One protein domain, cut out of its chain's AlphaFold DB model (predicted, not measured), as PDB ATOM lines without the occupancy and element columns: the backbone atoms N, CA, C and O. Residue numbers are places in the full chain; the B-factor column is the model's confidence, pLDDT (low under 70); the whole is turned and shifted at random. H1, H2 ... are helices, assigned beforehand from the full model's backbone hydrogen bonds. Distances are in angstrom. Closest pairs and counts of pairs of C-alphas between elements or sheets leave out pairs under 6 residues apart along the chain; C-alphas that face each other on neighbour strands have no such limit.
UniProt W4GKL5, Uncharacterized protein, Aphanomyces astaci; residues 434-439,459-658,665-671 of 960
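Overview. This is residues 434 to 439, 459 to 658 and 665 to 671 of the 960 residues of an uncharacterized protein of Aphanomyces astaci (UniProt W4GKL5). A compact, layered pile of helices is built on a row of four, H4, H5, H8 and H11, side by side; H3 and H7 cover one side of this row, and H2 and H1 pack in turn on them. The short helices H6 and H9 sit towards the end where H3, H5, H8 and H11 finish, and H10 slants from H7 to the first half of H11. The printed part has 213 residues, with eleven named helices, H1 to H11 in that order, and no named strand: all helix. The radius of gyration of the C-alphas is 16.1 A, and the spans are 50 by 40 by 32 A. A long stretch with no named element, residues 532 to 548, joins H4 to H5.

Along the chain. After residues 434 to 439 and a cut, H1 takes residues 460 to 467, beginning at C-alpha 460 at (31.291, -5.820, -50.399). H2 takes residues 473 to 488 and is 22.5 A long from first to last C-alpha. H3, residues 495 to 512, is 25.8 A long and ends at C-alpha 512 at (45.417, -20.345, -60.648). H4 takes residues 519 to 531, 18.4 A, and H5 residues 549 to 565, 24.7 A. H6, residues 567 to 575, and H7, residues 578 to 588, measure 12.3 A and 15.4 A. H8, residues 592 to 608, is 25.4 A long; H9, residues 612 to 618, is 9.8 A; H10, residues 622 to 633, is 17.2 A. H11, residues 638 to 655, is 25.6 A long and ends at C-alpha 655 at (66.101, -14.771, -42.461).

Arrangement. H3 is the hub, touching six other helices. H2, H3, H4, H5, H7 and H8 form an up and down bundle, each running against the one before it. H1 touches H3 the same way at a shallow tilt of 26 degrees, closest at the C-alphas of Ala 465 and Trp 503, 4.7 A apart. H2 and H3 are a hairpin, closest at the C-alphas of Ala 487 and Gly 496, 4.0 A. H3 touches H5, with the C-alphas of Gln 501 and Ile 552 closest at 5.9 A. H4 and H5 are a hairpin at 11 degrees, closest at the C-alphas of Ala 524 and Ala 558, 5.0 A. H5 and H8 touch, running the same way at 13 degrees, with the C-alphas of Ala 560 and Val 601 closest at 4.3 A. H8 and H11 touch at 24 degrees, closest at the C-alphas of Ala 603 and Ala 647, 4.1 A. H5 and H6 touch only at the corner by their link, with the C-alphas of Val 563 and Gly 570 closest at 4.4 A. H7 touches H10 at a steep tilt of 56 degrees, closest at the C-alphas of Ala 583 and Phe 625, 5.1 A. H9 is about perpendicular to H11, at 90 degrees, and they touch, closest at the C-alphas of His 613 and Leu 651, 5.7 A. H1 and H11 are apart. Every O i to N i+4 pair is within hydrogen-bond range in each helix but H8, which has 11 of 13.

Size, cuts and confidence. The two C-alphas farthest apart are those of Ala 436 and Ser 658, 53.4 A. Residues 440 to 458 are cut out, with C-alphas 439 and 459 12.9 A apart; residues 659 to 664 are cut out too, with 8.5 A between C-alphas 658 and 665. The link from H4 to H5, 17 residues, is long. The mean pLDDT of the printed part is 82.0; it is under 70 at residues 434 to 439, 490 to 495, 514 to 517, 536 to 538, 540 to 546 and 657 to 658.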
ATOM      1  N   PRO A 434      23.311  -9.912 -51.017       42.38
ATOM      2  CA  PRO A 434      23.601 -10.701 -49.821       42.38
ATOM      3  C   PRO A 434      24.794 -10.182 -49.004       42.38
ATOM      4  O   PRO A 434      25.870 -10.764 -48.977       42.38
ATOM      5  N   MET A 435      24.510  -9.159 -48.195       39.44
ATOM      6  CA  MET A 435      24.943  -9.105 -46.792       39.44
ATOM      7  C   MET A 435      23.831  -9.578 -45.819       39.44
ATOM      8  O   MET A 435      24.081  -9.692 -44.625       39.44
ATOM      9  N   ALA A 436      22.603  -9.903 -46.263       37.50
ATOM     10  CA  ALA A 436      21.466  -9.947 -45.321       37.50
ATOM     11  C   ALA A 436      21.431 -11.123 -44.323       37.50
ATOM     12  O   ALA A 436      20.975 -10.935 -43.199       37.50
ATOM     13  N   LYS A 437      21.980 -12.310 -44.622       37.62
ATOM     14  CA  LYS A 437      22.133 -13.360 -43.578       37.62
ATOM     15  C   LYS A 437      23.314 -13.103 -42.641       37.62
ATOM     16  O   LYS A 437      23.366 -13.588 -41.510       37.62
ATOM     17  N   VAL A 438      24.246 -12.280 -43.104       40.47
ATOM     18  CA  VAL A 438      25.416 -11.828 -42.360       40.47
ATOM     19  C   VAL A 438      25.042 -10.635 -41.462       40.47
ATOM     20  O   VAL A 438      25.914 -10.118 -40.790       40.47
ATOM     21  N   LEU A 439      23.762 -10.242 -41.325       44.12
ATOM     22  CA  LEU A 439      23.334  -9.301 -40.270       44.12
ATOM     23  C   LEU A 439      21.963  -9.550 -39.589       44.12
ATOM     24  O   LEU A 439      21.718  -8.942 -38.554       44.12
ATOM     25  N   GLY A 459      28.262  -8.468 -53.303       70.19
ATOM     26  CA  GLY A 459      28.401  -7.758 -52.029       70.19
ATOM     27  C   GLY A 459      29.785  -7.129 -51.843       70.19
ATOM     28  O   GLY A 459      30.694  -7.343 -52.642       70.19
ATOM     29  N   TRP A 460      29.979  -6.391 -50.743       75.88
ATOM     30  CA  TRP A 460      31.291  -5.820 -50.399       75.88
ATOM     31  C   TRP A 460      32.383  -6.876 -50.251       75.88
ATOM     32  O   TRP A 460      33.504  -6.639 -50.676       75.88
ATOM     33  N   VAL A 461      32.072  -8.051 -49.696       77.00
ATOM     34  CA  VAL A 461      33.058  -9.136 -49.574       77.00
ATOM     35  C   VAL A 461      33.537  -9.593 -50.952       77.00
ATOM     36  O   VAL A 461      34.729  -9.814 -51.119       77.00
ATOM     37  N   ASP A 462      32.648  -9.670 -51.945       78.00
ATOM     38  CA  ASP A 462      33.010 -10.049 -53.315       78.00
ATOM     39  C   ASP A 462      33.885  -8.989 -53.979       78.00
ATOM     40  O   ASP A 462      34.937  -9.309 -54.529       78.00
ATOM     41  N   VAL A 463      33.460  -7.725 -53.881       81.38
ATOM     42  CA  VAL A 463      34.193  -6.574 -54.420       81.38
ATOM     43  C   VAL A 463      35.580  -6.494 -53.793       81.38
ATOM     44  O   VAL A 463      36.571  -6.428 -54.506       81.38
ATOM     45  N   LEU A 464      35.674  -6.533 -52.463       84.75
ATOM     46  CA  LEU A 464      36.946  -6.415 -51.756       84.75
ATOM     47  C   LEU A 464      37.836  -7.640 -51.997       84.75
ATOM     48  O   LEU A 464      39.040  -7.487 -52.177       84.75
ATOM     49  N   ALA A 465      37.273  -8.852 -52.049       86.50
ATOM     50  CA  ALA A 465      38.038 -10.056 -52.363       86.50
ATOM     51  C   ALA A 465      38.611 -10.014 -53.786       86.50
ATOM     52  O   ALA A 465      39.738 -10.463 -53.997       86.50
ATOM     53  N   GLU A 466      37.890  -9.459 -54.760       86.06
ATOM     54  CA  GLU A 466      38.417  -9.208 -56.104       86.06
ATOM     55  C   GLU A 466      39.438  -8.061 -56.116       86.06
ATOM     56  O   GLU A 466      40.513  -8.185 -56.697       86.06
ATOM     57  N   TRP A 467      39.153  -6.949 -55.442       89.44
ATOM     58  CA  TRP A 467      40.057  -5.801 -55.381       89.44
ATOM     59  C   TRP A 467      41.357  -6.116 -54.644       89.44
ATOM     60  O   TRP A 467      42.390  -5.543 -54.985       89.44
ATOM     61  N   SER A 468      41.355  -7.082 -53.719       91.19
ATOM     62  CA  SER A 468      42.572  -7.574 -53.060       91.19
ATOM     63  C   SER A 468      43.609  -8.101 -54.061       91.19
ATOM     64  O   SER A 468      44.810  -7.958 -53.832       91.19
ATOM     65  N   VAL A 469      43.161  -8.614 -55.213       89.12
ATOM     66  CA  VAL A 469      44.014  -9.090 -56.314       89.12
ATOM     67  C   VAL A 469      44.131  -8.081 -57.468       89.12
ATOM     68  O   VAL A 469      44.569  -8.428 -58.565       89.12
ATOM     69  N   SER A 470      43.746  -6.820 -57.242       87.50
ATOM     70  CA  SER A 470      43.886  -5.741 -58.225       87.50
ATOM     71  C   SER A 470      45.354  -5.474 -58.563       87.50
ATOM     72  O   SER A 470      46.242  -5.566 -57.714       87.50
ATOM     73  N   ALA A 471      45.610  -5.074 -59.812       82.31
ATOM     74  CA  ALA A 471      46.932  -4.644 -60.259       82.31
ATOM     75  C   ALA A 471      47.364  -3.299 -59.644       82.31
ATOM     76  O   ALA A 471      48.551  -2.975 -59.669       82.31
ATOM     77  N   HIS A 472      46.423  -2.505 -59.115       87.88
ATOM     78  CA  HIS A 472      46.728  -1.213 -58.508       87.88
ATOM     79  C   HIS A 472      47.049  -1.367 -57.009       87.88
ATOM     80  O   HIS A 472      46.159  -1.751 -56.243       87.88
ATOM     81  N   PRO A 473      48.270  -1.018 -56.549       88.19
ATOM     82  CA  PRO A 473      48.713  -1.298 -55.180       88.19
ATOM     83  C   PRO A 473      47.830  -0.680 -54.096       88.19
ATOM     84  O   PRO A 473      47.546  -1.329 -53.098       88.19
ATOM     85  N   VAL A 474      47.355   0.554 -54.305       90.50
ATOM     86  CA  VAL A 474      46.510   1.264 -53.325       90.50
ATOM     87  C   VAL A 474      45.153   0.577 -53.154       90.50
ATOM     88  O   VAL A 474      44.705   0.373 -52.032       90.50
ATOM     89  N   VAL A 475      44.528   0.156 -54.261       91.31
ATOM     90  CA  VAL A 475      43.212  -0.505 -54.236       91.31
ATOM     91  C   VAL A 475      43.330  -1.862 -53.548       91.31
ATOM     92  O   VAL A 475      42.524  -2.187 -52.679       91.31
ATOM     93  N   SER A 476      44.373  -2.624 -53.892       91.44
ATOM     94  CA  SER A 476      44.677  -3.906 -53.254       91.44
ATOM     95  C   SER A 476      44.947  -3.746 -51.754       91.44
ATOM     96  O   SER A 476      44.337  -4.456 -50.956       91.44
ATOM     97  N   ALA A 477      45.769  -2.773 -51.351       91.12
ATOM     98  CA  ALA A 477      46.088  -2.521 -49.945       91.12
ATOM     99  C   ALA A 477      44.845  -2.152 -49.118       91.12
ATOM    100  O   ALA A 477      44.578  -2.800 -48.105       91.12
ATOM    101  N   HIS A 478      44.046  -1.183 -49.580       90.50
ATOM    102  CA  HIS A 478      42.806  -0.782 -48.908       90.50
ATOM    103  C   HIS A 478      41.799  -1.935 -48.821       90.50
ATOM    104  O   HIS A 478      41.146  -2.121 -47.791       90.50
ATOM    105  N   ALA A 479      41.689  -2.749 -49.877       90.00
ATOM    106  CA  ALA A 479      40.808  -3.910 -49.882       90.00
ATOM    107  C   ALA A 479      41.255  -4.979 -48.873       90.00
ATOM    108  O   ALA A 479      40.434  -5.463 -48.095       90.00
ATOM    109  N   VAL A 480      42.553  -5.303 -48.829       91.56
ATOM    110  CA  VAL A 480      43.133  -6.243 -47.855       91.56
ATOM    111  C   VAL A 480      42.913  -5.752 -46.423       91.56
ATOM    112  O   VAL A 480      42.456  -6.523 -45.581       91.56
ATOM    113  N   GLN A 481      43.177  -4.475 -46.139       88.12
ATOM    114  CA  GLN A 481      42.959  -3.888 -44.811       88.12
ATOM    115  C   GLN A 481      41.481  -3.946 -44.399       88.12
ATOM    116  O   GLN A 481      41.163  -4.388 -43.294       88.12
ATOM    117  N   SER A 482      40.576  -3.599 -45.316       85.00
ATOM    118  CA  SER A 482      39.129  -3.675 -45.087       85.00
ATOM    119  C   SER A 482      38.669  -5.114 -44.816       85.00
ATOM    120  O   SER A 482      37.890  -5.353 -43.895       85.00
ATOM    121  N   LEU A 483      39.183  -6.102 -45.558       86.31
ATOM    122  CA  LEU A 483      38.885  -7.524 -45.337       86.31
ATOM    123  C   LEU A 483      39.393  -8.025 -43.982       86.31
ATOM    124  O   LEU A 483      38.678  -8.764 -43.305       86.31
ATOM    125  N   VAL A 484      40.598  -7.619 -43.567       86.75
ATOM    126  CA  VAL A 484      41.148  -7.946 -42.242       86.75
ATOM    127  C   VAL A 484      40.254  -7.388 -41.143       86.75
ATOM    128  O   VAL A 484      39.887  -8.124 -40.225       86.75
ATOM    129  N   HIS A 485      39.859  -6.119 -41.261       79.69
ATOM    130  CA  HIS A 485      38.965  -5.480 -40.306       79.69
ATOM    131  C   HIS A 485      37.632  -6.241 -40.205       79.69
ATOM    132  O   HIS A 485      37.240  -6.658 -39.115       79.69
ATOM    133  N   LEU A 486      36.981  -6.514 -41.344       78.12
ATOM    134  CA  LEU A 486      35.721  -7.265 -41.401       78.12
ATOM    135  C   LEU A 486      35.848  -8.677 -40.817       78.12
ATOM    136  O   LEU A 486      34.944  -9.146 -40.124       78.12
ATOM    137  N   ALA A 487      36.964  -9.361 -41.071       81.44
ATOM    138  CA  ALA A 487      37.204 -10.693 -40.537       81.44
ATOM    139  C   ALA A 487      37.399 -10.673 -39.012       81.44
ATOM    140  O   ALA A 487      36.917 -11.581 -38.333       81.44
ATOM    141  N   LEU A 488      38.073  -9.662 -38.456       78.94
ATOM    142  CA  LEU A 488      38.414  -9.576 -37.030       78.94
ATOM    143  C   LEU A 488      37.298  -9.037 -36.126       78.94
ATOM    144  O   LEU A 488      37.432  -9.163 -34.910       78.94
ATOM    145  N   GLN A 489      36.194  -8.512 -36.670       73.12
ATOM    146  CA  GLN A 489      35.106  -7.977 -35.842       73.12
ATOM    147  C   GLN A 489      34.608  -9.005 -34.795       73.12
ATOM    148  O   GLN A 489      34.363 -10.171 -35.142       73.12
ATOM    149  N   PRO A 490      34.450  -8.602 -33.516       58.72
ATOM    150  CA  PRO A 490      34.025  -9.473 -32.422       58.72
ATOM    151  C   PRO A 490      32.506  -9.673 -32.474       58.72
ATOM    152  O   PRO A 490      31.752  -9.092 -31.698       58.72
ATOM    153  N   ARG A 491      32.035 -10.467 -33.435       59.75
ATOM    154  CA  ARG A 491      30.618 -10.823 -33.557       59.75
ATOM    155  C   ARG A 491      30.386 -12.280 -33.140       59.75
ATOM    156  O   ARG A 491      31.240 -13.124 -33.408       59.75
ATOM    157  N   PRO A 492      29.243 -12.597 -32.502       49.41
ATOM    158  CA  PRO A 492      28.908 -13.950 -32.036       49.41
ATOM    159  C   PRO A 492      28.588 -14.941 -33.171       49.41
ATOM    160  O   PRO A 492      28.238 -16.092 -32.926       49.41
ATOM    161  N   ASP A 493      28.682 -14.504 -34.422       53.75
ATOM    162  CA  ASP A 493      28.275 -15.227 -35.613       53.75
ATOM    163  C   ASP A 493      29.496 -15.674 -36.439       53.75
ATOM    164  O   ASP A 493      30.572 -15.080 -36.424       53.75
ATOM    165  N   HIS A 494      29.349 -16.754 -37.208       60.81
ATOM    166  CA  HIS A 494      30.427 -17.353 -38.010       60.81
ATOM    167  C   HIS A 494      30.835 -16.494 -39.237       60.81
ATOM    168  O   HIS A 494      31.351 -16.999 -40.231       60.81
ATOM    169  N   ARG A 495      30.582 -15.181 -39.203       68.00
ATOM    170  CA  ARG A 495      30.635 -14.262 -40.349       68.00
ATOM    171  C   ARG A 495      32.046 -13.874 -40.746       68.00
ATOM    172  O   ARG A 495      32.343 -13.822 -41.935       68.00
ATOM    173  N   GLY A 496      32.942 -13.714 -39.774       73.94
ATOM    174  CA  GLY A 496      34.364 -13.538 -40.069       73.94
ATOM    175  C   GLY A 496      34.928 -14.713 -40.876       73.94
ATOM    176  O   GLY A 496      35.743 -14.514 -41.769       73.94
ATOM    177  N   HIS A 497      34.434 -15.934 -40.649       78.62
ATOM    178  CA  HIS A 497      34.863 -17.104 -41.418       78.62
ATOM    179  C   HIS A 497      34.330 -17.120 -42.859       78.62
ATOM    180  O   HIS A 497      35.023 -17.613 -43.746       78.62
ATOM    181  N   LEU A 498      33.151 -16.543 -43.120       78.88
ATOM    182  CA  LEU A 498      32.642 -16.337 -44.485       78.88
ATOM    183  C   LEU A 498      33.521 -15.360 -45.274       78.88
ATOM    184  O   LEU A 498      33.849 -15.637 -46.426       78.88
ATOM    185  N   VAL A 499      33.944 -14.257 -44.643       82.50
ATOM    186  CA  VAL A 499      34.869 -13.283 -45.253       82.50
ATOM    187  C   VAL A 499      36.182 -13.967 -45.631       82.50
ATOM    188  O   VAL A 499      36.635 -13.844 -46.767       82.50
ATOM    189  N   LEU A 500      36.755 -14.750 -44.709       87.44
ATOM    190  CA  LEU A 500      37.977 -15.516 -44.968       87.44
ATOM    191  C   LEU A 500      37.790 -16.536 -46.099       87.44
ATOM    192  O   LEU A 500      38.672 -16.660 -46.944       87.44
ATOM    193  N   GLN A 501      36.646 -17.226 -46.162       89.19
ATOM    194  CA  GLN A 501      36.346 -18.181 -47.235       89.19
ATOM    195  C   GLN A 501      36.306 -17.496 -48.602       89.19
ATOM    196  O   GLN A 501      36.978 -17.942 -49.530       89.19
ATOM    197  N   ALA A 502      35.547 -16.407 -48.723       85.00
ATOM    198  CA  ALA A 502      35.395 -15.685 -49.979       85.00
ATOM    199  C   ALA A 502      36.723 -15.074 -50.452       85.00
ATOM    200  O   ALA A 502      37.095 -15.222 -51.618       85.00
ATOM    201  N   TRP A 503      37.479 -14.460 -49.536       90.62
ATOM    202  CA  TRP A 503      38.806 -13.918 -49.829       90.62
ATOM    203  C   TRP A 503      39.775 -15.009 -50.290       90.62
ATOM    204  O   TRP A 503      40.402 -14.881 -51.342       90.62
ATOM    205  N   MET A 504      39.847 -16.123 -49.560       93.00
ATOM    206  CA  MET A 504      40.716 -17.246 -49.899       93.00
ATOM    207  C   MET A 504      40.392 -17.842 -51.272       93.00
ATOM    208  O   MET A 504      41.304 -18.106 -52.051       93.00
ATOM    209  N   VAL A 505      39.110 -18.034 -51.596       88.62
ATOM    210  CA  VAL A 505      38.701 -18.568 -52.904       88.62
ATOM    211  C   VAL A 505      39.014 -17.578 -54.031       88.62
ATOM    212  O   VAL A 505      39.490 -18.001 -55.086       88.62
ATOM    213  N   SER A 506      38.819 -16.271 -53.817       88.19
ATOM    214  CA  SER A 506      39.221 -15.239 -54.787       88.19
ATOM    215  C   SER A 506      40.728 -15.279 -55.065       88.19
ATOM    216  O   SER A 506      41.154 -15.340 -56.220       88.19
ATOM    217  N   LEU A 507      41.542 -15.350 -54.007       91.19
ATOM    218  CA  LEU A 507      42.996 -15.444 -54.121       91.19
ATOM    219  C   LEU A 507      43.423 -16.727 -54.850       91.19
ATOM    220  O   LEU A 507      44.259 -16.672 -55.748       91.19
ATOM    221  N   LEU A 508      42.817 -17.874 -54.523       89.62
ATOM    222  CA  LEU A 508      43.065 -19.148 -55.207       89.62
ATOM    223  C   LEU A 508      42.788 -19.058 -56.709       89.62
ATOM    224  O   LEU A 508      43.629 -19.473 -57.507       89.62
ATOM    225  N   ARG A 509      41.641 -18.488 -57.101       86.31
ATOM    226  CA  ARG A 509      41.289 -18.271 -58.512       86.31
ATOM    227  C   ARG A 509      42.330 -17.407 -59.203       86.31
ATOM    228  O   ARG A 509      42.827 -17.792 -60.257       86.31
ATOM    229  N   HIS A 510      42.705 -16.284 -58.594       86.38
ATOM    230  CA  HIS A 510      43.707 -15.390 -59.159       86.38
ATOM    231  C   HIS A 510      45.049 -16.102 -59.376       86.38
ATOM    232  O   HIS A 510      45.565 -16.112 -60.496       86.38
ATOM    233  N   LEU A 511      45.572 -16.783 -58.353       86.62
ATOM    234  CA  LEU A 511      46.837 -17.519 -58.440       86.62
ATOM    235  C   LEU A 511      46.784 -18.646 -59.486       86.62
ATOM    236  O   LEU A 511      47.774 -18.891 -60.175       86.62
ATOM    237  N   ALA A 512      45.624 -19.282 -59.667       81.69
ATOM    238  CA  ALA A 512      45.417 -20.345 -60.648       81.69
ATOM    239  C   ALA A 512      45.382 -19.862 -62.112       81.69
ATOM    240  O   ALA A 512      45.606 -20.665 -63.019       81.69
ATOM    241  N   THR A 513      45.128 -18.571 -62.374       77.44
ATOM    242  CA  THR A 513      45.067 -18.031 -63.751       77.44
ATOM    243  C   THR A 513      46.436 -17.881 -64.420       77.44
ATOM    244  O   THR A 513      46.514 -17.731 -65.643       77.44
ATOM    245  N   SER A 514      47.533 -17.958 -63.659       69.75
ATOM    246  CA  SER A 514      48.886 -17.895 -64.216       69.75
ATOM    247  C   SER A 514      49.128 -19.056 -65.193       69.75
ATOM    248  O   SER A 514      48.919 -20.223 -64.856       69.75
ATOM    249  N   LYS A 515      49.624 -18.760 -66.405       56.72
ATOM    250  CA  LYS A 515      49.960 -19.769 -67.436       56.72
ATOM    251  C   LYS A 515      51.010 -20.796 -66.976       56.72
ATOM    252  O   LYS A 515      51.113 -21.851 -67.594       56.72
ATOM    253  N   ALA A 516      51.768 -20.489 -65.922       59.00
ATOM    254  CA  ALA A 516      52.791 -21.357 -65.338       59.00
ATOM    255  C   ALA A 516      52.237 -22.344 -64.286       59.00
ATOM    256  O   ALA A 516      52.990 -23.171 -63.777       59.00
ATOM    257  N   THR A 517      50.938 -22.290 -63.962       68.25
ATOM    258  CA  THR A 517      50.339 -23.145 -62.925       68.25
ATOM    259  C   THR A 517      50.376 -24.626 -63.300       68.25
ATOM    260  O   THR A 517      49.967 -25.043 -64.394       68.25
ATOM    261  N   SER A 518      50.863 -25.445 -62.366       73.31
ATOM    262  CA  SER A 518      50.928 -26.895 -62.530       73.31
ATOM    263  C   SER A 518      49.515 -27.495 -62.655       73.31
ATOM    264  O   SER A 518      48.510 -26.926 -62.217       73.31
ATOM    265  N   LEU A 519      49.408 -28.689 -63.253       74.56
ATOM    266  CA  LEU A 519      48.140 -29.434 -63.280       74.56
ATOM    267  C   LEU A 519      47.627 -29.738 -61.862       74.56
ATOM    268  O   LEU A 519      46.420 -29.819 -61.654       74.56
ATOM    269  N   GLU A 520      48.545 -29.911 -60.917       71.12
ATOM    270  CA  GLU A 520      48.267 -30.199 -59.515       71.12
ATOM    271  C   GLU A 520      47.618 -29.004 -58.818       71.12
ATOM    272  O   GLU A 520      46.503 -29.117 -58.307       71.12
ATOM    273  N   SER A 521      48.248 -27.838 -58.931       75.38
ATOM    274  CA  SER A 521      47.721 -26.560 -58.464       75.38
ATOM    275  C   SER A 521      46.304 -26.294 -58.997       75.38
ATOM    276  O   SER A 521      45.402 -25.945 -58.235       75.38
ATOM    277  N   ARG A 522      46.051 -26.556 -60.291       80.50
ATOM    278  CA  ARG A 522      44.706 -26.403 -60.884       80.50
ATOM    279  C   ARG A 522      43.675 -27.388 -60.328       80.50
ATOM    280  O   ARG A 522      42.524 -27.012 -60.129       80.50
ATOM    281  N   ARG A 523      44.062 -28.642 -60.078       80.62
ATOM    282  CA  ARG A 523      43.170 -29.645 -59.470       80.62
ATOM    283  C   ARG A 523      42.843 -29.306 -58.021       80.62
ATOM    284  O   ARG A 523      41.694 -29.460 -57.625       80.62
ATOM    285  N   ALA A 524      43.825 -28.830 -57.256       80.06
ATOM    286  CA  ALA A 524      43.617 -28.403 -55.878       80.06
ATOM    287  C   ALA A 524      42.568 -27.282 -55.804       80.06
ATOM    288  O   ALA A 524      41.627 -27.375 -55.020       80.06
ATOM    289  N   VAL A 525      42.670 -26.286 -56.688       84.62
ATOM    290  CA  VAL A 525      41.701 -25.184 -56.790       84.62
ATOM    291  C   VAL A 525      40.318 -25.696 -57.209       84.62
ATOM    292  O   VAL A 525      39.339 -25.415 -56.524       84.62
ATOM    293  N   ALA A 526      40.232 -26.526 -58.254       83.19
ATOM    294  CA  ALA A 526      38.960 -27.093 -58.720       83.19
ATOM    295  C   ALA A 526      38.244 -27.938 -57.647       83.19
ATOM    296  O   ALA A 526      37.018 -27.913 -57.541       83.19
ATOM    297  N   ASN A 527      38.998 -28.669 -56.819       82.94
ATOM    298  CA  ASN A 527      38.434 -29.426 -55.702       82.94
ATOM    299  C   ASN A 527      37.808 -28.500 -54.651       82.94
ATOM    300  O   ASN A 527      36.724 -28.795 -54.155       82.94
ATOM    301  N   VAL A 528      38.461 -27.378 -54.332       86.38
ATOM    302  CA  VAL A 528      37.937 -26.378 -53.386       86.38
ATOM    303  C   VAL A 528      36.653 -25.750 -53.923       86.38
ATOM    304  O   VAL A 528      35.677 -25.648 -53.183       86.38
ATOM    305  N   GLU A 529      36.615 -25.399 -55.211       84.69
ATOM    306  CA  GLU A 529      35.415 -24.849 -55.857       84.69
ATOM    307  C   GLU A 529      34.248 -25.843 -55.842       84.69
ATOM    308  O   GLU A 529      33.125 -25.486 -55.480       84.69
ATOM    309  N   SER A 530      34.519 -27.115 -56.150       85.31
ATOM    310  CA  SER A 530      33.519 -28.181 -56.064       85.31
ATOM    311  C   SER A 530      33.003 -28.365 -54.633       85.31
ATOM    312  O   SER A 530      31.796 -28.497 -54.424       85.31
ATOM    313  N   LEU A 531      33.889 -28.315 -53.633       83.19
ATOM    314  CA  LEU A 531      33.528 -28.451 -52.219       83.19
ATOM    315  C   LEU A 531      32.695 -27.265 -51.709       83.19
ATOM    316  O   LEU A 531      31.797 -27.441 -50.879       83.19
ATOM    317  N   ALA A 532      32.980 -26.071 -52.230       80.44
ATOM    318  CA  ALA A 532      32.228 -24.847 -51.982       80.44
ATOM    319  C   ALA A 532      30.877 -24.812 -52.723       80.44
ATOM    320  O   ALA A 532      30.085 -23.905 -52.484       80.44
ATOM    321  N   ASN A 533      30.585 -25.809 -53.571       80.75
ATOM    322  CA  ASN A 533      29.409 -25.854 -54.441       80.75
ATOM    323  C   ASN A 533      29.303 -24.614 -55.345       80.75
ATOM    324  O   ASN A 533      28.219 -24.067 -55.546       80.75
ATOM    325  N   MET A 534      30.450 -24.153 -55.846       76.06
ATOM    326  CA  MET A 534      30.555 -22.975 -56.697       76.06
ATOM    327  C   MET A 534      30.550 -23.348 -58.174       76.06
ATOM    328  O   MET A 534      31.203 -24.307 -58.588       76.06
ATOM    329  N   THR A 535      29.875 -22.540 -58.987       71.44
ATOM    330  CA  THR A 535      30.059 -22.538 -60.444       71.44
ATOM    331  C   THR A 535      31.138 -21.529 -60.860       71.44
ATOM    332  O   THR A 535      31.563 -20.682 -60.065       71.44
ATOM    333  N   SER A 536      31.600 -21.605 -62.116       65.62
ATOM    334  CA  SER A 536      32.554 -20.635 -62.685       65.62
ATOM    335  C   SER A 536      32.044 -19.197 -62.613       65.62
ATOM    336  O   SER A 536      32.830 -18.271 -62.433       65.62
ATOM    337  N   ASP A 537      30.726 -19.032 -62.703       65.50
ATOM    338  CA  ASP A 537      30.073 -17.734 -62.866       65.50
ATOM    339  C   ASP A 537      29.609 -17.145 -61.522       65.50
ATOM    340  O   ASP A 537      29.157 -16.004 -61.456       65.50
ATOM    341  N   GLN A 538      29.724 -17.911 -60.430       69.31
ATOM    342  CA  GLN A 538      29.340 -17.468 -59.092       69.31
ATOM    343  C   GLN A 538      30.493 -16.745 -58.373       69.31
ATOM    344  O   GLN A 538      31.611 -17.280 -58.298       69.31
ATOM    345  N   PRO A 539      30.241 -15.560 -57.779       70.81
ATOM    346  CA  PRO A 539      31.195 -14.921 -56.886       70.81
ATOM    347  C   PRO A 539      31.450 -15.738 -55.605       70.81
ATOM    348  O   PRO A 539      30.536 -16.401 -55.110       70.81
ATOM    349  N   PRO A 540      32.664 -15.664 -55.026       69.00
ATOM    350  CA  PRO A 540      33.025 -16.377 -53.795       69.00
ATOM    351  C   PRO A 540      32.133 -16.129 -52.571       69.00
ATOM    352  O   PRO A 540      31.989 -17.023 -51.741       69.00
ATOM    353  N   GLY A 541      31.536 -14.946 -52.444       62.75
ATOM    354  CA  GLY A 541      30.622 -14.555 -51.370       62.75
ATOM    355  C   GLY A 541      29.139 -14.645 -51.740       62.75
ATOM    356  O   GLY A 541      28.305 -14.119 -51.002       62.75
ATOM    357  N   HIS A 542      28.777 -15.311 -52.848       67.25
ATOM    358  CA  HIS A 542      27.375 -15.485 -53.242       67.25
ATOM    359  C   HIS A 542      26.557 -16.153 -52.125       67.25
ATOM    360  O   HIS A 542      27.001 -17.116 -51.503       67.25
ATOM    361  N   LEU A 543      25.296 -15.742 -51.941       58.03
ATOM    362  CA  LEU A 543      24.391 -16.269 -50.902       58.03
ATOM    363  C   LEU A 543      24.205 -17.799 -50.924       58.03
ATOM    364  O   LEU A 543      23.820 -18.401 -49.923       58.03
ATOM    365  N   HIS A 544      24.449 -18.423 -52.076       62.03
ATOM    366  CA  HIS A 544      24.280 -19.861 -52.298       62.03
ATOM    367  C   HIS A 544      25.566 -20.656 -52.049       62.03
ATOM    368  O   HIS A 544      25.546 -21.877 -52.178       62.03
ATOM    369  N   VAL A 545      26.656 -19.982 -51.673       66.62
ATOM    370  CA  VAL A 545      27.932 -20.585 -51.286       66.62
ATOM    371  C   VAL A 545      27.967 -20.633 -49.755       66.62
ATOM    372  O   VAL A 545      28.335 -19.651 -49.109       66.62
ATOM    373  N   PRO A 546      27.518 -21.736 -49.124       67.69
ATOM    374  CA  PRO A 546      27.491 -21.823 -47.672       67.69
ATOM    375  C   PRO A 546      28.911 -21.850 -47.098       67.69
ATOM    376  O   PRO A 546      29.843 -22.395 -47.699       67.69
ATOM    377  N   TYR A 547      29.059 -21.328 -45.881       75.56
ATOM    378  CA  TYR A 547      30.279 -21.540 -45.111       75.56
ATOM    379  C   TYR A 547      30.471 -23.027 -44.819       75.56
ATOM    380  O   TYR A 547      29.555 -23.697 -44.332       75.56
ATOM    381  N   ARG A 548      31.682 -23.527 -45.057       80.75
ATOM    382  CA  ARG A 548      32.101 -24.863 -44.635       80.75
ATOM    383  C   ARG A 548      33.534 -24.780 -44.126       80.75
ATOM    384  O   ARG A 548      34.434 -24.409 -44.871       80.75
ATOM    385  N   SER A 549      33.774 -25.207 -42.888       81.25
ATOM    386  CA  SER A 549      35.134 -25.283 -42.322       81.25
ATOM    387  C   SER A 549      36.078 -26.125 -43.191       81.25
ATOM    388  O   SER A 549      37.247 -25.784 -43.349       81.25
ATOM    389  N   GLN A 550      35.545 -27.166 -43.837       83.88
ATOM    390  CA  GLN A 550      36.276 -27.993 -44.797       83.88
ATOM    391  C   GLN A 550      36.743 -27.207 -46.032       83.88
ATOM    392  O   GLN A 550      37.795 -27.525 -46.576       83.88
ATOM    393  N   VAL A 551      36.001 -26.186 -46.482       87.25
ATOM    394  CA  VAL A 551      36.422 -25.335 -47.609       87.25
ATOM    395  C   VAL A 551      37.627 -24.500 -47.201       87.25
ATOM    396  O   VAL A 551      38.583 -24.459 -47.964       87.25
ATOM    397  N   ILE A 552      37.634 -23.921 -45.991       88.88
ATOM    398  CA  ILE A 552      38.807 -23.218 -45.439       88.88
ATOM    399  C   ILE A 552      40.025 -24.141 -45.385       88.88
ATOM    400  O   ILE A 552      41.087 -23.798 -45.893       88.88
ATOM    401  N   GLU A 553      39.870 -25.328 -44.801       88.00
ATOM    402  CA  GLU A 553      40.970 -26.283 -44.668       88.00
ATOM    403  C   GLU A 553      41.535 -26.714 -46.031       88.00
ATOM    404  O   GLU A 553      42.745 -26.637 -46.253       88.00
ATOM    405  N   ASN A 554      40.669 -27.115 -46.968       86.38
ATOM    406  CA  ASN A 554      41.091 -27.524 -48.311       86.38
ATOM    407  C   ASN A 554      41.634 -26.345 -49.126       86.38
ATOM    408  O   ASN A 554      42.552 -26.525 -49.924       86.38
ATOM    409  N   GLY A 555      41.108 -25.138 -48.919       90.50
ATOM    410  CA  GLY A 555      41.599 -23.926 -49.565       90.50
ATOM    411  C   GLY A 555      43.001 -23.545 -49.097       90.50
ATOM    412  O   GLY A 555      43.859 -23.270 -49.932       90.50
ATOM    413  N   LEU A 556      43.285 -23.633 -47.794       91.88
ATOM    414  CA  LEU A 556      44.643 -23.468 -47.264       91.88
ATOM    415  C   LEU A 556      45.585 -24.563 -47.775       91.88
ATOM    416  O   LEU A 556      46.729 -24.274 -48.123       91.88
ATOM    417  N   ALA A 557      45.109 -25.806 -47.881       88.81
ATOM    418  CA  ALA A 557      45.889 -26.886 -48.477       88.81
ATOM    419  C   ALA A 557      46.209 -26.614 -49.961       88.81
ATOM    420  O   ALA A 557      47.333 -26.861 -50.394       88.81
ATOM    421  N   ALA A 558      45.260 -26.069 -50.730       89.25
ATOM    422  CA  ALA A 558      45.476 -25.665 -52.118       89.25
ATOM    423  C   ALA A 558      46.450 -24.478 -52.233       89.25
ATOM    424  O   ALA A 558      47.325 -24.492 -53.098       89.25
ATOM    425  N   LEU A 559      46.363 -23.494 -51.329       91.75
ATOM    426  CA  LEU A 559      47.335 -22.400 -51.239       91.75
ATOM    427  C   LEU A 559      48.740 -22.930 -50.941       91.75
ATOM    428  O   LEU A 559      49.694 -22.498 -51.582       91.75
ATOM    429  N   ALA A 560      48.873 -23.894 -50.024       89.62
ATOM    430  CA  ALA A 560      50.158 -24.503 -49.687       89.62
ATOM    431  C   ALA A 560      50.814 -25.184 -50.899       89.62
ATOM    432  O   ALA A 560      52.031 -25.097 -51.055       89.62
ATOM    433  N   VAL A 561      50.019 -25.824 -51.763       85.69
ATOM    434  CA  VAL A 561      50.490 -26.408 -53.030       85.69
ATOM    435  C   VAL A 561      50.941 -25.308 -53.995       85.69
ATOM    436  O   VAL A 561      52.064 -25.349 -54.487       85.69
ATOM    437  N   LEU A 562      50.113 -24.279 -54.204       86.75
ATOM    438  CA  LEU A 562      50.416 -23.175 -55.123       86.75
ATOM    439  C   LEU A 562      51.725 -22.453 -54.774       86.75
ATOM    440  O   LEU A 562      52.540 -22.205 -55.659       86.75
ATOM    441  N   VAL A 563      51.944 -22.131 -53.494       89.12
ATOM    442  CA  VAL A 563      53.165 -21.424 -53.061       89.12
ATOM    443  C   VAL A 563      54.411 -22.317 -53.046       89.12
ATOM    444  O   VAL A 563      55.523 -21.797 -52.998       89.12
ATOM    445  N   ASN A 564      54.244 -23.643 -53.075       84.94
ATOM    446  CA  ASN A 564      55.341 -24.609 -53.159       84.94
ATOM    447  C   ASN A 564      55.773 -24.870 -54.610       84.94
ATOM    448  O   ASN A 564      56.956 -25.062 -54.870       84.94
ATOM    449  N   ASP A 565      54.823 -24.881 -55.546       74.38
ATOM    450  CA  ASP A 565      55.079 -25.208 -56.953       74.38
ATOM    451  C   ASP A 565      55.807 -24.086 -57.708       74.38
ATOM    452  O   ASP A 565      56.608 -24.361 -58.603       74.38
ATOM    453  N   ASP A 566      55.518 -22.821 -57.384       74.88
ATOM    454  CA  ASP A 566      55.988 -21.672 -58.157       74.88
ATOM    455  C   ASP A 566      56.350 -20.473 -57.264       74.88
ATOM    456  O   ASP A 566      55.510 -19.874 -56.590       74.88
ATOM    457  N   ALA A 567      57.613 -20.043 -57.334       83.94
ATOM    458  CA  ALA A 567      58.085 -18.842 -56.649       83.94
ATOM    459  C   ALA A 567      57.368 -17.562 -57.128       83.94
ATOM    460  O   ALA A 567      57.303 -16.575 -56.392       83.94
ATOM    461  N   ALA A 568      56.845 -17.522 -58.361       85.38
ATOM    462  CA  ALA A 568      56.012 -16.415 -58.828       85.38
ATOM    463  C   ALA A 568      54.628 -16.427 -58.166       85.38
ATOM    464  O   ALA A 568      54.178 -15.369 -57.722       85.38
ATOM    465  N   ALA A 569      54.004 -17.600 -58.015       86.19
ATOM    466  CA  ALA A 569      52.763 -17.749 -57.257       86.19
ATOM    467  C   ALA A 569      52.951 -17.339 -55.790       86.19
ATOM    468  O   ALA A 569      52.124 -16.604 -55.258       86.19
ATOM    469  N   GLY A 570      54.074 -17.702 -55.160       89.38
ATOM    470  CA  GLY A 570      54.413 -17.224 -53.817       89.38
ATOM    471  C   GLY A 570      54.580 -15.697 -53.728       89.38
ATOM    472  O   GLY A 570      54.136 -15.082 -52.760       89.38
ATOM    473  N   ARG A 571      55.140 -15.035 -54.758       89.25
ATOM    474  CA  ARG A 571      55.260 -13.557 -54.788       89.25
ATOM    475  C   ARG A 571      53.891 -12.898 -54.930       89.25
ATOM    476  O   ARG A 571      53.611 -11.932 -54.225       89.25
ATOM    477  N   ALA A 572      53.053 -13.420 -55.823       89.38
ATOM    478  CA  ALA A 572      51.684 -12.946 -56.005       89.38
ATOM    479  C   ALA A 572      50.854 -13.156 -54.728       89.38
ATOM    480  O   ALA A 572      50.155 -12.245 -54.298       89.38
ATOM    481  N   PHE A 573      51.010 -14.304 -54.061       92.81
ATOM    482  CA  PHE A 573      50.374 -14.593 -52.777       92.81
ATOM    483  C   PHE A 573      50.711 -13.533 -51.719       92.81
ATOM    484  O   PHE A 573      49.804 -13.006 -51.080       92.81
ATOM    485  N   VAL A 574      51.991 -13.175 -51.560       92.44
ATOM    486  CA  VAL A 574      52.405 -12.112 -50.626       92.44
ATOM    487  C   VAL A 574      51.851 -10.749 -51.048       92.44
ATOM    488  O   VAL A 574      51.314 -10.027 -50.214       92.44
ATOM    489  N   THR A 575      51.942 -10.415 -52.338       90.06
ATOM    490  CA  THR A 575      51.515  -9.113 -52.884       90.06
ATOM    491  C   THR A 575      50.022  -8.858 -52.671       90.06
ATOM    492  O   THR A 575      49.631  -7.735 -52.376       90.06
ATOM    493  N   HIS A 576      49.194  -9.898 -52.771       90.69
ATOM    494  CA  HIS A 576      47.735  -9.800 -52.685       90.69
ATOM    495  C   HIS A 576      47.177 -10.144 -51.291       90.69
ATOM    496  O   HIS A 576      46.056 -10.636 -51.157       90.69
ATOM    497  N   GLY A 577      47.966  -9.907 -50.235       92.00
ATOM    498  CA  GLY A 577      47.514 -10.025 -48.844       92.00
ATOM    499  C   GLY A 577      47.369 -11.458 -48.321       92.00
ATOM    500  O   GLY A 577      46.716 -11.680 -47.303       92.00
ATOM    501  N   GLY A 578      47.983 -12.450 -48.970       95.00
ATOM    502  CA  GLY A 578      47.928 -13.847 -48.535       95.00
ATOM    503  C   GLY A 578      48.490 -14.079 -47.126       95.00
ATOM    504  O   GLY A 578      47.961 -14.904 -46.380       95.00
ATOM    505  N   LEU A 579      49.513 -13.313 -46.717       94.69
ATOM    506  CA  LEU A 579      50.045 -13.362 -45.347       94.69
ATOM    507  C   LEU A 579      49.005 -12.893 -44.318       94.69
ATOM    508  O   LEU A 579      48.806 -13.573 -43.312       94.69
ATOM    509  N   ASN A 580      48.290 -11.795 -44.593       94.62
ATOM    510  CA  ASN A 580      47.193 -11.313 -43.750       94.62
ATOM    511  C   ASN A 580      46.086 -12.368 -43.623       94.62
ATOM    512  O   ASN A 580      45.624 -12.649 -42.519       94.62
ATOM    513  N   LEU A 581      45.689 -12.983 -44.743       95.19
ATOM    514  CA  LEU A 581      44.671 -14.033 -44.762       95.19
ATOM    515  C   LEU A 581      45.067 -15.211 -43.858       95.19
ATOM    516  O   LEU A 581      44.260 -15.648 -43.036       95.19
ATOM    517  N   VAL A 582      46.301 -15.712 -43.977       94.69
ATOM    518  CA  VAL A 582      46.803 -16.829 -43.155       94.69
ATOM    519  C   VAL A 582      46.879 -16.445 -41.680       94.69
ATOM    520  O   VAL A 582      46.417 -17.214 -40.834       94.69
ATOM    521  N   ALA A 583      47.402 -15.254 -41.375       93.06
ATOM    522  CA  ALA A 583      47.515 -14.745 -40.013       93.06
ATOM    523  C   ALA A 583      46.140 -14.654 -39.335       93.06
ATOM    524  O   ALA A 583      45.915 -15.263 -38.290       93.06
ATOM    525  N   VAL A 584      45.183 -13.971 -39.969       90.88
ATOM    526  CA  VAL A 584      43.827 -13.800 -39.430       90.88
ATOM    527  C   VAL A 584      43.089 -15.138 -39.324       90.88
ATOM    528  O   VAL A 584      42.417 -15.389 -38.324       90.88
ATOM    529  N   THR A 585      43.237 -16.028 -40.311       92.00
ATOM    530  CA  THR A 585      42.600 -17.356 -40.281       92.00
ATOM    531  C   THR A 585      43.112 -18.204 -39.122       92.00
ATOM    532  O   THR A 585      42.322 -18.864 -38.449       92.00
ATOM    533  N   ALA A 586      44.417 -18.169 -38.859       90.00
ATOM    534  CA  ALA A 586      45.028 -18.890 -37.752       90.00
ATOM    535  C   ALA A 586      44.578 -18.356 -36.383       90.00
ATOM    536  O   ALA A 586      44.240 -19.156 -35.518       90.00
ATOM    537  N   ILE A 587      44.505 -17.031 -36.214       88.06
ATOM    538  CA  ILE A 587      44.061 -16.388 -34.963       88.06
ATOM    539  C   ILE A 587      42.590 -16.704 -34.667       88.06
ATOM    540  O   ILE A 587      42.216 -16.953 -33.524       88.06
ATOM    541  N   LYS A 588      41.728 -16.696 -35.693       85.00
ATOM    542  CA  LYS A 588      40.285 -16.925 -35.513       85.00
ATOM    543  C   LYS A 588      39.895 -18.394 -35.397       85.00
ATOM    544  O   LYS A 588      38.784 -18.689 -34.965       85.00
ATOM    545  N   SER A 589      40.738 -19.314 -35.854       85.81
ATOM    546  CA  SER A 589      40.388 -20.728 -35.916       85.81
ATOM    547  C   SER A 589      40.850 -21.479 -34.673       85.81
ATOM    548  O   SER A 589      42.035 -21.533 -34.361       85.81
ATOM    549  N   SER A 590      39.923 -22.169 -34.013       83.44
ATOM    550  CA  SER A 590      40.248 -23.174 -32.996       83.44
ATOM    551  C   SER A 590      40.607 -24.540 -33.601       83.44
ATOM    552  O   SER A 590      41.099 -25.417 -32.891       83.44
ATOM    553  N   SER A 591      40.392 -24.743 -34.909       85.00
ATOM    554  CA  SER A 591      40.649 -26.025 -35.571       85.00
ATOM    555  C   SER A 591      42.144 -26.271 -35.752       85.00
ATOM    556  O   SER A 591      42.835 -25.549 -36.477       85.00
ATOM    557  N   LYS A 592      42.632 -27.361 -35.154       83.50
ATOM    558  CA  LYS A 592      44.025 -27.818 -35.266       83.50
ATOM    559  C   LYS A 592      44.422 -28.150 -36.707       83.50
ATOM    560  O   LYS A 592      45.571 -27.926 -37.091       83.50
ATOM    561  N   ALA A 593      43.478 -28.638 -37.516       82.44
ATOM    562  CA  ALA A 593      43.703 -28.908 -38.933       82.44
ATOM    563  C   ALA A 593      43.988 -27.609 -39.703       82.44
ATOM    564  O   ALA A 593      44.996 -27.512 -40.399       82.44
ATOM    565  N   ILE A 594      43.168 -26.574 -39.488       87.06
ATOM    566  CA  ILE A 594      43.357 -25.245 -40.092       87.06
ATOM    567  C   ILE A 594      44.692 -24.631 -39.647       87.06
ATOM    568  O   ILE A 594      45.457 -24.180 -40.496       87.06
ATOM    569  N   LYS A 595      45.019 -24.684 -38.348       87.62
ATOM    570  CA  LYS A 595      46.312 -24.217 -37.812       87.62
ATOM    571  C   LYS A 595      47.498 -24.910 -38.497       87.62
ATOM    572  O   LYS A 595      48.430 -24.251 -38.955       87.62
ATOM    573  N   SER A 596      47.418 -26.232 -38.658       85.69
ATOM    574  CA  SER A 596      48.447 -27.023 -39.349       85.69
ATOM    575  C   SER A 596      48.589 -26.628 -40.825       85.69
ATOM    576  O   SER A 596      49.712 -26.506 -41.316       85.69
ATOM    577  N   GLN A 597      47.483 -26.364 -41.534       89.31
ATOM    578  CA  GLN A 597      47.545 -25.880 -42.920       89.31
ATOM    579  C   GLN A 597      48.113 -24.456 -43.011       89.31
ATOM    580  O   GLN A 597      48.939 -24.200 -43.883       89.31
ATOM    581  N   CYS A 598      47.762 -23.547 -42.093       92.62
ATOM    582  CA  CYS A 598      48.378 -22.219 -42.017       92.62
ATOM    583  C   CYS A 598      49.903 -22.319 -41.849       92.62
ATOM    584  O   CYS A 598      50.649 -21.692 -42.601       92.62
ATOM    585  N   ALA A 599      50.375 -23.162 -40.923       90.62
ATOM    586  CA  ALA A 599      51.804 -23.416 -40.739       90.62
ATOM    587  C   ALA A 599      52.456 -23.966 -42.017       90.62
ATOM    588  O   ALA A 599      53.545 -23.539 -42.395       90.62
ATOM    589  N   ARG A 600      51.774 -24.886 -42.712       90.94
ATOM    590  CA  ARG A 600      52.247 -25.479 -43.968       90.94
ATOM    591  C   ARG A 600      52.401 -24.438 -45.080       90.94
ATOM    592  O   ARG A 600      53.427 -24.464 -45.755       90.94
ATOM    593  N   VAL A 601      51.448 -23.513 -45.242       93.31
ATOM    594  CA  VAL A 601      51.542 -22.406 -46.218       93.31
ATOM    595  C   VAL A 601      52.790 -21.563 -45.947       93.31
ATOM    596  O   VAL A 601      53.600 -21.360 -46.851       93.31
ATOM    597  N   ILE A 602      52.987 -21.128 -44.699       93.62
ATOM    598  CA  ILE A 602      54.139 -20.299 -44.312       93.62
ATOM    599  C   ILE A 602      55.459 -21.060 -44.480       93.62
ATOM    600  O   ILE A 602      56.419 -20.519 -45.030       93.62
ATOM    601  N   ALA A 603      55.503 -22.327 -44.066       91.75
ATOM    602  CA  ALA A 603      56.681 -23.171 -44.204       91.75
ATOM    603  C   ALA A 603      57.080 -23.379 -45.671       91.75
ATOM    604  O   ALA A 603      58.271 -23.335 -45.971       91.75
ATOM    605  N   ASN A 604      56.110 -23.600 -46.569       92.19
ATOM    606  CA  ASN A 604      56.347 -23.758 -48.008       92.19
ATOM    607  C   ASN A 604      56.847 -22.444 -48.625       92.19
ATOM    608  O   ASN A 604      57.850 -22.437 -49.337       92.19
ATOM    609  N   LEU A 605      56.208 -21.320 -48.286       93.00
ATOM    610  CA  LEU A 605      56.604 -19.997 -48.764       93.00
ATOM    611  C   LEU A 605      58.051 -19.651 -48.361       93.00
ATOM    612  O   LEU A 605      58.834 -19.179 -49.184       93.00
ATOM    613  N   ALA A 606      58.442 -19.947 -47.120       91.88
ATOM    614  CA  ALA A 606      59.775 -19.649 -46.593       91.88
ATOM    615  C   ALA A 606      60.923 -20.434 -47.267       91.88
ATOM    616  O   ALA A 606      62.080 -20.029 -47.155       91.88
ATOM    617  N   VAL A 607      60.636 -21.526 -47.992       88.94
ATOM    618  CA  VAL A 607      61.654 -22.267 -48.768       88.94
ATOM    619  C   VAL A 607      62.142 -21.453 -49.971       88.94
ATOM    620  O   VAL A 607      63.319 -21.512 -50.323       88.94
ATOM    621  N   HIS A 608      61.250 -20.691 -50.607       85.44
ATOM    622  CA  HIS A 608      61.535 -19.989 -51.863       85.44
ATOM    623  C   HIS A 608      61.655 -18.468 -51.702       85.44
ATOM    624  O   HIS A 608      62.202 -17.797 -52.578       85.44
ATOM    625  N   HIS A 609      61.174 -17.920 -50.585       86.06
ATOM    626  CA  HIS A 609      61.114 -16.485 -50.337       86.06
ATOM    627  C   HIS A 609      61.958 -16.083 -49.131       86.06
ATOM    628  O   HIS A 609      61.868 -16.672 -48.057       86.06
ATOM    629  N   ARG A 610      62.770 -15.037 -49.308       85.50
ATOM    630  CA  ARG A 610      63.608 -14.468 -48.245       85.50
ATOM    631  C   ARG A 610      62.836 -13.427 -47.442       85.50
ATOM    632  O   ARG A 610      61.964 -12.759 -47.991       85.50
ATOM    633  N   ASN A 611      63.217 -13.240 -46.179       83.69
ATOM    634  CA  ASN A 611      62.646 -12.234 -45.272       83.69
ATOM    635  C   ASN A 611      61.123 -12.354 -45.048       83.69
ATOM    636  O   ASN A 611      60.487 -11.367 -44.678       83.69
ATOM    637  N   ILE A 612      60.538 -13.546 -45.230       88.62
ATOM    638  CA  ILE A 612      59.104 -13.772 -44.973       88.62
ATOM    639  C   ILE A 612      58.756 -13.490 -43.517       88.62
ATOM    640  O   ILE A 612      57.688 -12.960 -43.254       88.62
ATOM    641  N   HIS A 613      59.659 -13.786 -42.579       86.25
ATOM    642  CA  HIS A 613      59.430 -13.497 -41.167       86.25
ATOM    643  C   HIS A 613      59.152 -12.005 -40.921       86.25
ATOM    644  O   HIS A 613      58.131 -11.682 -40.330       86.25
ATOM    645  N   ARG A 614      59.984 -11.107 -41.470       88.12
ATOM    646  CA  ARG A 614      59.782  -9.654 -41.355       88.12
ATOM    647  C   ARG A 614      58.503  -9.199 -42.058       88.12
ATOM    648  O   ARG A 614      57.708  -8.483 -41.471       88.12
ATOM    649  N   GLN A 615      58.265  -9.674 -43.283       90.50
ATOM    650  CA  GLN A 615      57.033  -9.344 -44.013       90.50
ATOM    651  C   GLN A 615      55.778  -9.809 -43.269       90.50
ATOM    652  O   GLN A 615      54.748  -9.147 -43.323       90.50
ATOM    653  N   LEU A 616      55.855 -10.947 -42.580       89.69
ATOM    654  CA  LEU A 616      54.770 -11.464 -41.765       89.69
ATOM    655  C   LEU A 616      54.561 -10.632 -40.499       89.69
ATOM    656  O   LEU A 616      53.424 -10.490 -40.082       89.69
ATOM    657  N   GLU A 617      55.609 -10.077 -39.894       88.31
ATOM    658  CA  GLU A 617      55.482  -9.154 -38.758       88.31
ATOM    659  C   GLU A 617      54.881  -7.802 -39.169       88.31
ATOM    660  O   GLU A 617      54.097  -7.234 -38.410       88.31
ATOM    661  N   ASP A 618      55.194  -7.331 -40.380       89.88
ATOM    662  CA  ASP A 618      54.730  -6.044 -40.912       89.88
ATOM    663  C   ASP A 618      53.231  -6.042 -41.292       89.88
ATOM    664  O   ASP A 618      52.621  -4.976 -41.417       89.88
ATOM    665  N   VAL A 619      52.607  -7.211 -41.492       89.62
ATOM    666  CA  VAL A 619      51.184  -7.293 -41.862       89.62
ATOM    667  C   VAL A 619      50.245  -7.218 -40.656       89.62
ATOM    668  O   VAL A 619      50.531  -7.709 -39.563       89.62
ATOM    669  N   LEU A 620      49.042  -6.674 -40.870       81.62
ATOM    670  CA  LEU A 620      47.971  -6.687 -39.871       81.62
ATOM    671  C   LEU A 620      47.627  -8.126 -39.448       81.62
ATOM    672  O   LEU A 620      47.293  -8.966 -40.283       81.62
ATOM    673  N   GLY A 621      47.694  -8.391 -38.141       80.75
ATOM    674  CA  GLY A 621      47.533  -9.727 -37.553       80.75
ATOM    675  C   GLY A 621      48.838 -10.529 -37.441       80.75
ATOM    676  O   GLY A 621      48.859 -11.550 -36.763       80.75
ATOM    677  N   GLY A 622      49.940 -10.057 -38.023       86.19
ATOM    678  CA  GLY A 622      51.245 -10.718 -38.028       86.19
ATOM    679  C   GLY A 622      51.852 -10.988 -36.651       86.19
ATOM    680  O   GLY A 622      52.259 -12.110 -36.337       86.19
ATOM    681  N   ALA A 623      51.858  -9.968 -35.790       85.81
ATOM    682  CA  ALA A 623      52.349 -10.089 -34.417       85.81
ATOM    683  C   ALA A 623      51.527 -11.102 -33.596       85.81
ATOM    684  O   ALA A 623      52.090 -11.942 -32.896       85.81
ATOM    685  N   LEU A 624      50.196 -11.072 -33.735       85.69
ATOM    686  CA  LEU A 624      49.294 -12.024 -33.079       85.69
ATOM    687  C   LEU A 624      49.477 -13.444 -33.624       85.69
ATOM    688  O   LEU A 624      49.478 -14.394 -32.853       85.69
ATOM    689  N   PHE A 625      49.692 -13.599 -34.931       87.06
ATOM    690  CA  PHE A 625      50.019 -14.892 -35.526       87.06
ATOM    691  C   PHE A 625      51.334 -15.453 -34.980       87.06
ATOM    692  O   PHE A 625      51.423 -16.641 -34.690       87.06
ATOM    693  N   SER A 626      52.346 -14.605 -34.800       84.81
ATOM    694  CA  SER A 626      53.630 -15.018 -34.225       84.81
ATOM    695  C   SER A 626      53.479 -15.462 -32.765       84.81
ATOM    696  O   SER A 626      54.077 -16.457 -32.360       84.81
ATOM    697  N   GLN A 627      52.617 -14.793 -31.992       83.94
ATOM    698  CA  GLN A 627      52.239 -15.246 -30.649       83.94
ATOM    699  C   GLN A 627      51.474 -16.574 -30.692       83.94
ATOM    700  O   GLN A 627      51.773 -17.482 -29.922       83.94
ATOM    701  N   GLU A 628      50.514 -16.721 -31.604       84.75
ATOM    702  CA  GLU A 628      49.731 -17.947 -31.786       84.75
ATOM    703  C   GLU A 628      50.627 -19.133 -32.190       84.75
ATOM    704  O   GLU A 628      50.491 -20.223 -31.639       84.75
ATOM    705  N   LEU A 629      51.619 -18.910 -33.060       82.88
ATOM    706  CA  LEU A 629      52.638 -19.902 -33.400       82.88
ATOM    707  C   LEU A 629      53.375 -20.401 -32.152       82.88
ATOM    708  O   LEU A 629      53.543 -21.607 -32.002       82.88
ATOM    709  N   LEU A 630      53.786 -19.521 -31.233       82.56
ATOM    710  CA  LEU A 630      54.462 -19.948 -29.999       82.56
ATOM    711  C   LEU A 630      53.590 -20.891 -29.157       82.56
ATOM    712  O   LEU A 630      54.105 -21.868 -28.617       82.56
ATOM    713  N   HIS A 631      52.273 -20.667 -29.110       84.62
ATOM    714  CA  HIS A 631      51.348 -21.572 -28.420       84.62
ATOM    715  C   HIS A 631      51.278 -22.951 -29.094       84.62
ATOM    716  O   HIS A 631      51.137 -23.966 -28.410       84.62
ATOM    717  N   TRP A 632      51.442 -23.027 -30.421       86.00
ATOM    718  CA  TRP A 632      51.447 -24.302 -31.153       86.00
ATOM    719  C   TRP A 632      52.646 -25.180 -30.816       86.00
ATOM    720  O   TRP A 632      52.566 -26.394 -31.004       86.00
ATOM    721  N   ALA A 633      53.731 -24.606 -30.291       81.69
ATOM    722  CA  ALA A 633      54.855 -25.375 -29.776       81.69
ATOM    723  C   ALA A 633      54.431 -26.268 -28.599       81.69
ATOM    724  O   ALA A 633      54.886 -27.404 -28.486       81.69
ATOM    725  N   GLU A 634      53.538 -25.773 -27.738       81.94
ATOM    726  CA  GLU A 634      53.129 -26.432 -26.493       81.94
ATOM    727  C   GLU A 634      51.918 -27.364 -26.644       81.94
ATOM    728  O   GLU A 634      51.534 -28.047 -25.687       81.94
ATOM    729  N   GLU A 635      51.327 -27.417 -27.838       83.12
ATOM    730  CA  GLU A 635      50.158 -28.237 -28.141       83.12
ATOM    731  C   GLU A 635      50.407 -29.726 -27.874       83.12
ATOM    732  O   GLU A 635      51.467 -30.283 -28.155       83.12
ATOM    733  N   SER A 636      49.393 -30.416 -27.350       79.81
ATOM    734  CA  SER A 636      49.479 -31.869 -27.124       79.81
ATOM    735  C   SER A 636      49.532 -32.659 -28.434       79.81
ATOM    736  O   SER A 636      50.094 -33.752 -28.490       79.81
ATOM    737  N   ASN A 637      48.962 -32.094 -29.502       79.50
ATOM    738  CA  ASN A 637      48.921 -32.720 -30.810       79.50
ATOM    739  C   ASN A 637      50.269 -32.561 -31.526       79.50
ATOM    740  O   ASN A 637      50.667 -31.470 -31.938       79.50
ATOM    741  N   VAL A 638      50.939 -33.687 -31.746       80.31
ATOM    742  CA  VAL A 638      52.228 -33.741 -32.435       80.31
ATOM    743  C   VAL A 638      52.202 -33.216 -33.870       80.31
ATOM    744  O   VAL A 638      53.192 -32.647 -34.305       80.31
ATOM    745  N   VAL A 639      51.085 -33.334 -34.595       82.19
ATOM    746  CA  VAL A 639      50.959 -32.814 -35.967       82.19
ATOM    747  C   VAL A 639      51.061 -31.293 -35.965       82.19
ATOM    748  O   VAL A 639      51.787 -30.724 -36.782       82.19
ATOM    749  N   VAL A 640      50.375 -30.639 -35.021       83.81
ATOM    750  CA  VAL A 640      50.398 -29.178 -34.865       83.81
ATOM    751  C   VAL A 640      51.800 -28.721 -34.484       83.81
ATOM    752  O   VAL A 640      52.357 -27.859 -35.162       83.81
ATOM    753  N   ARG A 641      52.419 -29.367 -33.486       87.25
ATOM    754  CA  ARG A 641      53.802 -29.062 -33.092       87.25
ATOM    755  C   ARG A 641      54.786 -29.262 -34.239       87.25
ATOM    756  O   ARG A 641      55.560 -28.364 -34.537       87.25
ATOM    757  N   SER A 642      54.758 -30.406 -34.922       87.06
ATOM    758  CA  SER A 642      55.634 -30.676 -36.069       87.06
ATOM    759  C   SER A 642      55.454 -29.646 -37.183       87.06
ATOM    760  O   SER A 642      56.435 -29.228 -37.796       87.06
ATOM    761  N   SER A 643      54.216 -29.204 -37.427       86.81
ATOM    762  CA  SER A 643      53.920 -28.148 -38.400       86.81
ATOM    763  C   SER A 643      54.470 -26.790 -37.948       86.81
ATOM    764  O   SER A 643      55.059 -26.078 -38.759       86.81
ATOM    765  N   TYR A 644      54.356 -26.468 -36.657       88.94
ATOM    766  CA  TYR A 644      54.994 -25.303 -36.042       88.94
ATOM    767  C   TYR A 644      56.518 -25.332 -36.221       88.94
ATOM    768  O   TYR A 644      57.071 -24.395 -36.792       88.94
ATOM    769  N   PHE A 645      57.189 -26.419 -35.827       87.75
ATOM    770  CA  PHE A 645      58.648 -26.547 -35.927       87.75
ATOM    771  C   PHE A 645      59.142 -26.430 -37.363       87.75
ATOM    772  O   PHE A 645      60.165 -25.807 -37.634       87.75
ATOM    773  N   ARG A 646      58.392 -27.009 -38.302       90.31
ATOM    774  CA  ARG A 646      58.670 -26.875 -39.727       90.31
ATOM    775  C   ARG A 646      58.603 -25.410 -40.177       90.31
ATOM    776  O   ARG A 646      59.501 -24.947 -40.876       90.31
ATOM    777  N   ALA A 647      57.555 -24.687 -39.781       90.75
ATOM    778  CA  ALA A 647      57.379 -23.281 -40.129       90.75
ATOM    779  C   ALA A 647      58.474 -22.400 -39.515       90.75
ATOM    780  O   ALA A 647      59.098 -21.627 -40.239       90.75
ATOM    781  N   THR A 648      58.764 -22.545 -38.222       88.19
ATOM    782  CA  THR A 648      59.775 -21.729 -37.534       88.19
ATOM    783  C   THR A 648      61.189 -21.999 -38.034       88.19
ATOM    784  O   THR A 648      61.920 -21.045 -38.300       88.19
ATOM    785  N   ALA A 649      61.561 -23.264 -38.259       87.50
ATOM    786  CA  ALA A 649      62.863 -23.613 -38.826       87.50
ATOM    787  C   ALA A 649      63.059 -22.995 -40.220       87.50
ATOM    788  O   ALA A 649      64.093 -22.384 -40.489       87.50
ATOM    789  N   ASN A 650      62.047 -23.086 -41.091       91.56
ATOM    790  CA  ASN A 650      62.128 -22.505 -42.431       91.56
ATOM    791  C   ASN A 650      62.132 -20.965 -42.395       91.56
ATOM    792  O   ASN A 650      62.854 -20.343 -43.175       91.56
ATOM    793  N   LEU A 651      61.374 -20.334 -41.490       88.69
ATOM    794  CA  LEU A 651      61.388 -18.877 -41.304       88.69
ATOM    795  C   LEU A 651      62.761 -18.377 -40.828       88.69
ATOM    796  O   LEU A 651      63.281 -17.409 -41.394       88.69
ATOM    797  N   ALA A 652      63.375 -19.062 -39.859       85.88
ATOM    798  CA  ALA A 652      64.724 -18.760 -39.383       85.88
ATOM    799  C   ALA A 652      65.759 -18.919 -40.508       85.88
ATOM    800  O   ALA A 652      66.541 -18.004 -40.775       85.88
ATOM    801  N   ALA A 653      65.689 -20.027 -41.252       85.69
ATOM    802  CA  ALA A 653      66.518 -20.266 -42.430       85.69
ATOM    803  C   ALA A 653      66.368 -19.152 -43.484       85.69
ATOM    804  O   ALA A 653      67.369 -18.644 -43.989       85.69
ATOM    805  N   SER A 654      65.136 -18.701 -43.762       86.31
ATOM    806  CA  SER A 654      64.843 -17.631 -44.734       86.31
ATOM    807  C   SER A 654      65.357 -16.239 -44.335       86.31
ATOM    808  O   SER A 654      65.480 -15.363 -45.197       86.31
ATOM    809  N   SER A 655      65.634 -16.038 -43.042       80.00
ATOM    810  CA  SER A 655      66.101 -14.771 -42.461       80.00
ATOM    811  C   SER A 655      67.622 -14.732 -42.281       80.00
ATOM    812  O   SER A 655      68.202 -13.654 -42.158       80.00
ATOM    813  N   SER A 656      68.283 -15.894 -42.286       72.31
ATOM    814  CA  SER A 656      69.740 -15.979 -42.203       72.31
ATOM    815  C   SER A 656      70.392 -15.356 -43.449       72.31
ATOM    816  O   SER A 656      70.317 -15.873 -44.565       72.31
ATOM    817  N   VAL A 657      71.025 -14.191 -43.276       58.09
ATOM    818  CA  VAL A 657      71.879 -13.592 -44.309       58.09
ATOM    819  C   VAL A 657      73.149 -14.432 -44.350       58.09
ATOM    820  O   VAL A 657      73.934 -14.403 -43.405       58.09
ATOM    821  N   SER A 658      73.330 -15.206 -45.422       50.84
ATOM    822  CA  SER A 658      74.536 -16.004 -45.668       50.84
ATOM    823  C   SER A 658      75.760 -15.078 -45.715       50.84
ATOM    824  O   SER A 658      76.096 -14.515 -46.752       50.84
ATOM    825  N   PRO A 665      71.741 -23.201 -44.939       83.81
ATOM    826  CA  PRO A 665      70.535 -23.296 -44.121       83.81
ATOM    827  C   PRO A 665      69.796 -24.628 -44.317       83.81
ATOM    828  O   PRO A 665      69.820 -25.224 -45.394       83.81
ATOM    829  N   VAL A 666      69.122 -25.084 -43.259       88.00
ATOM    830  CA  VAL A 666      68.295 -26.301 -43.254       88.00
ATOM    831  C   VAL A 666      66.859 -25.930 -43.606       88.00
ATOM    832  O   VAL A 666      66.251 -25.114 -42.918       88.00
ATOM    833  N   TYR A 667      66.302 -26.567 -44.637       91.19
ATOM    834  CA  TYR A 667      64.906 -26.394 -45.032       91.19
ATOM    835  C   TYR A 667      64.141 -27.712 -44.979       91.19
ATOM    836  O   TYR A 667      64.489 -28.687 -45.646       91.19
ATOM    837  N   TYR A 668      63.028 -27.717 -44.258       92.06
ATOM    838  CA  TYR A 668      62.074 -28.817 -44.258       92.06
ATOM    839  C   TYR A 668      61.033 -28.583 -45.362       92.06
ATOM    840  O   TYR A 668      60.044 -27.859 -45.178       92.06
ATOM    841  N   LYS A 669      61.271 -29.169 -46.542       90.31
ATOM    842  CA  LYS A 669      60.329 -29.127 -47.676       90.31
ATOM    843  C   LYS A 669      58.993 -29.794 -47.334       90.31
ATOM    844  O   LYS A 669      58.874 -30.488 -46.324       90.31
ATOM    845  N   ASP A 670      57.973 -29.526 -48.147       86.75
ATOM    846  CA  ASP A 670      56.657 -30.126 -47.937       86.75
ATOM    847  C   ASP A 670      56.752 -31.656 -47.980       86.75
ATOM    848  O   ASP A 670      57.531 -32.221 -48.748       86.75
ATOM    849  N   GLY A 671      56.012 -32.325 -47.096       85.88
ATOM    850  CA  GLY A 671      56.141 -33.768 -46.889       85.88
ATOM    851  C   GLY A 671      57.245 -34.203 -45.916       85.88
ATOM    852  O   GLY A 671      57.307 -35.384 -45.596       85.88
TER     853      GLY A 671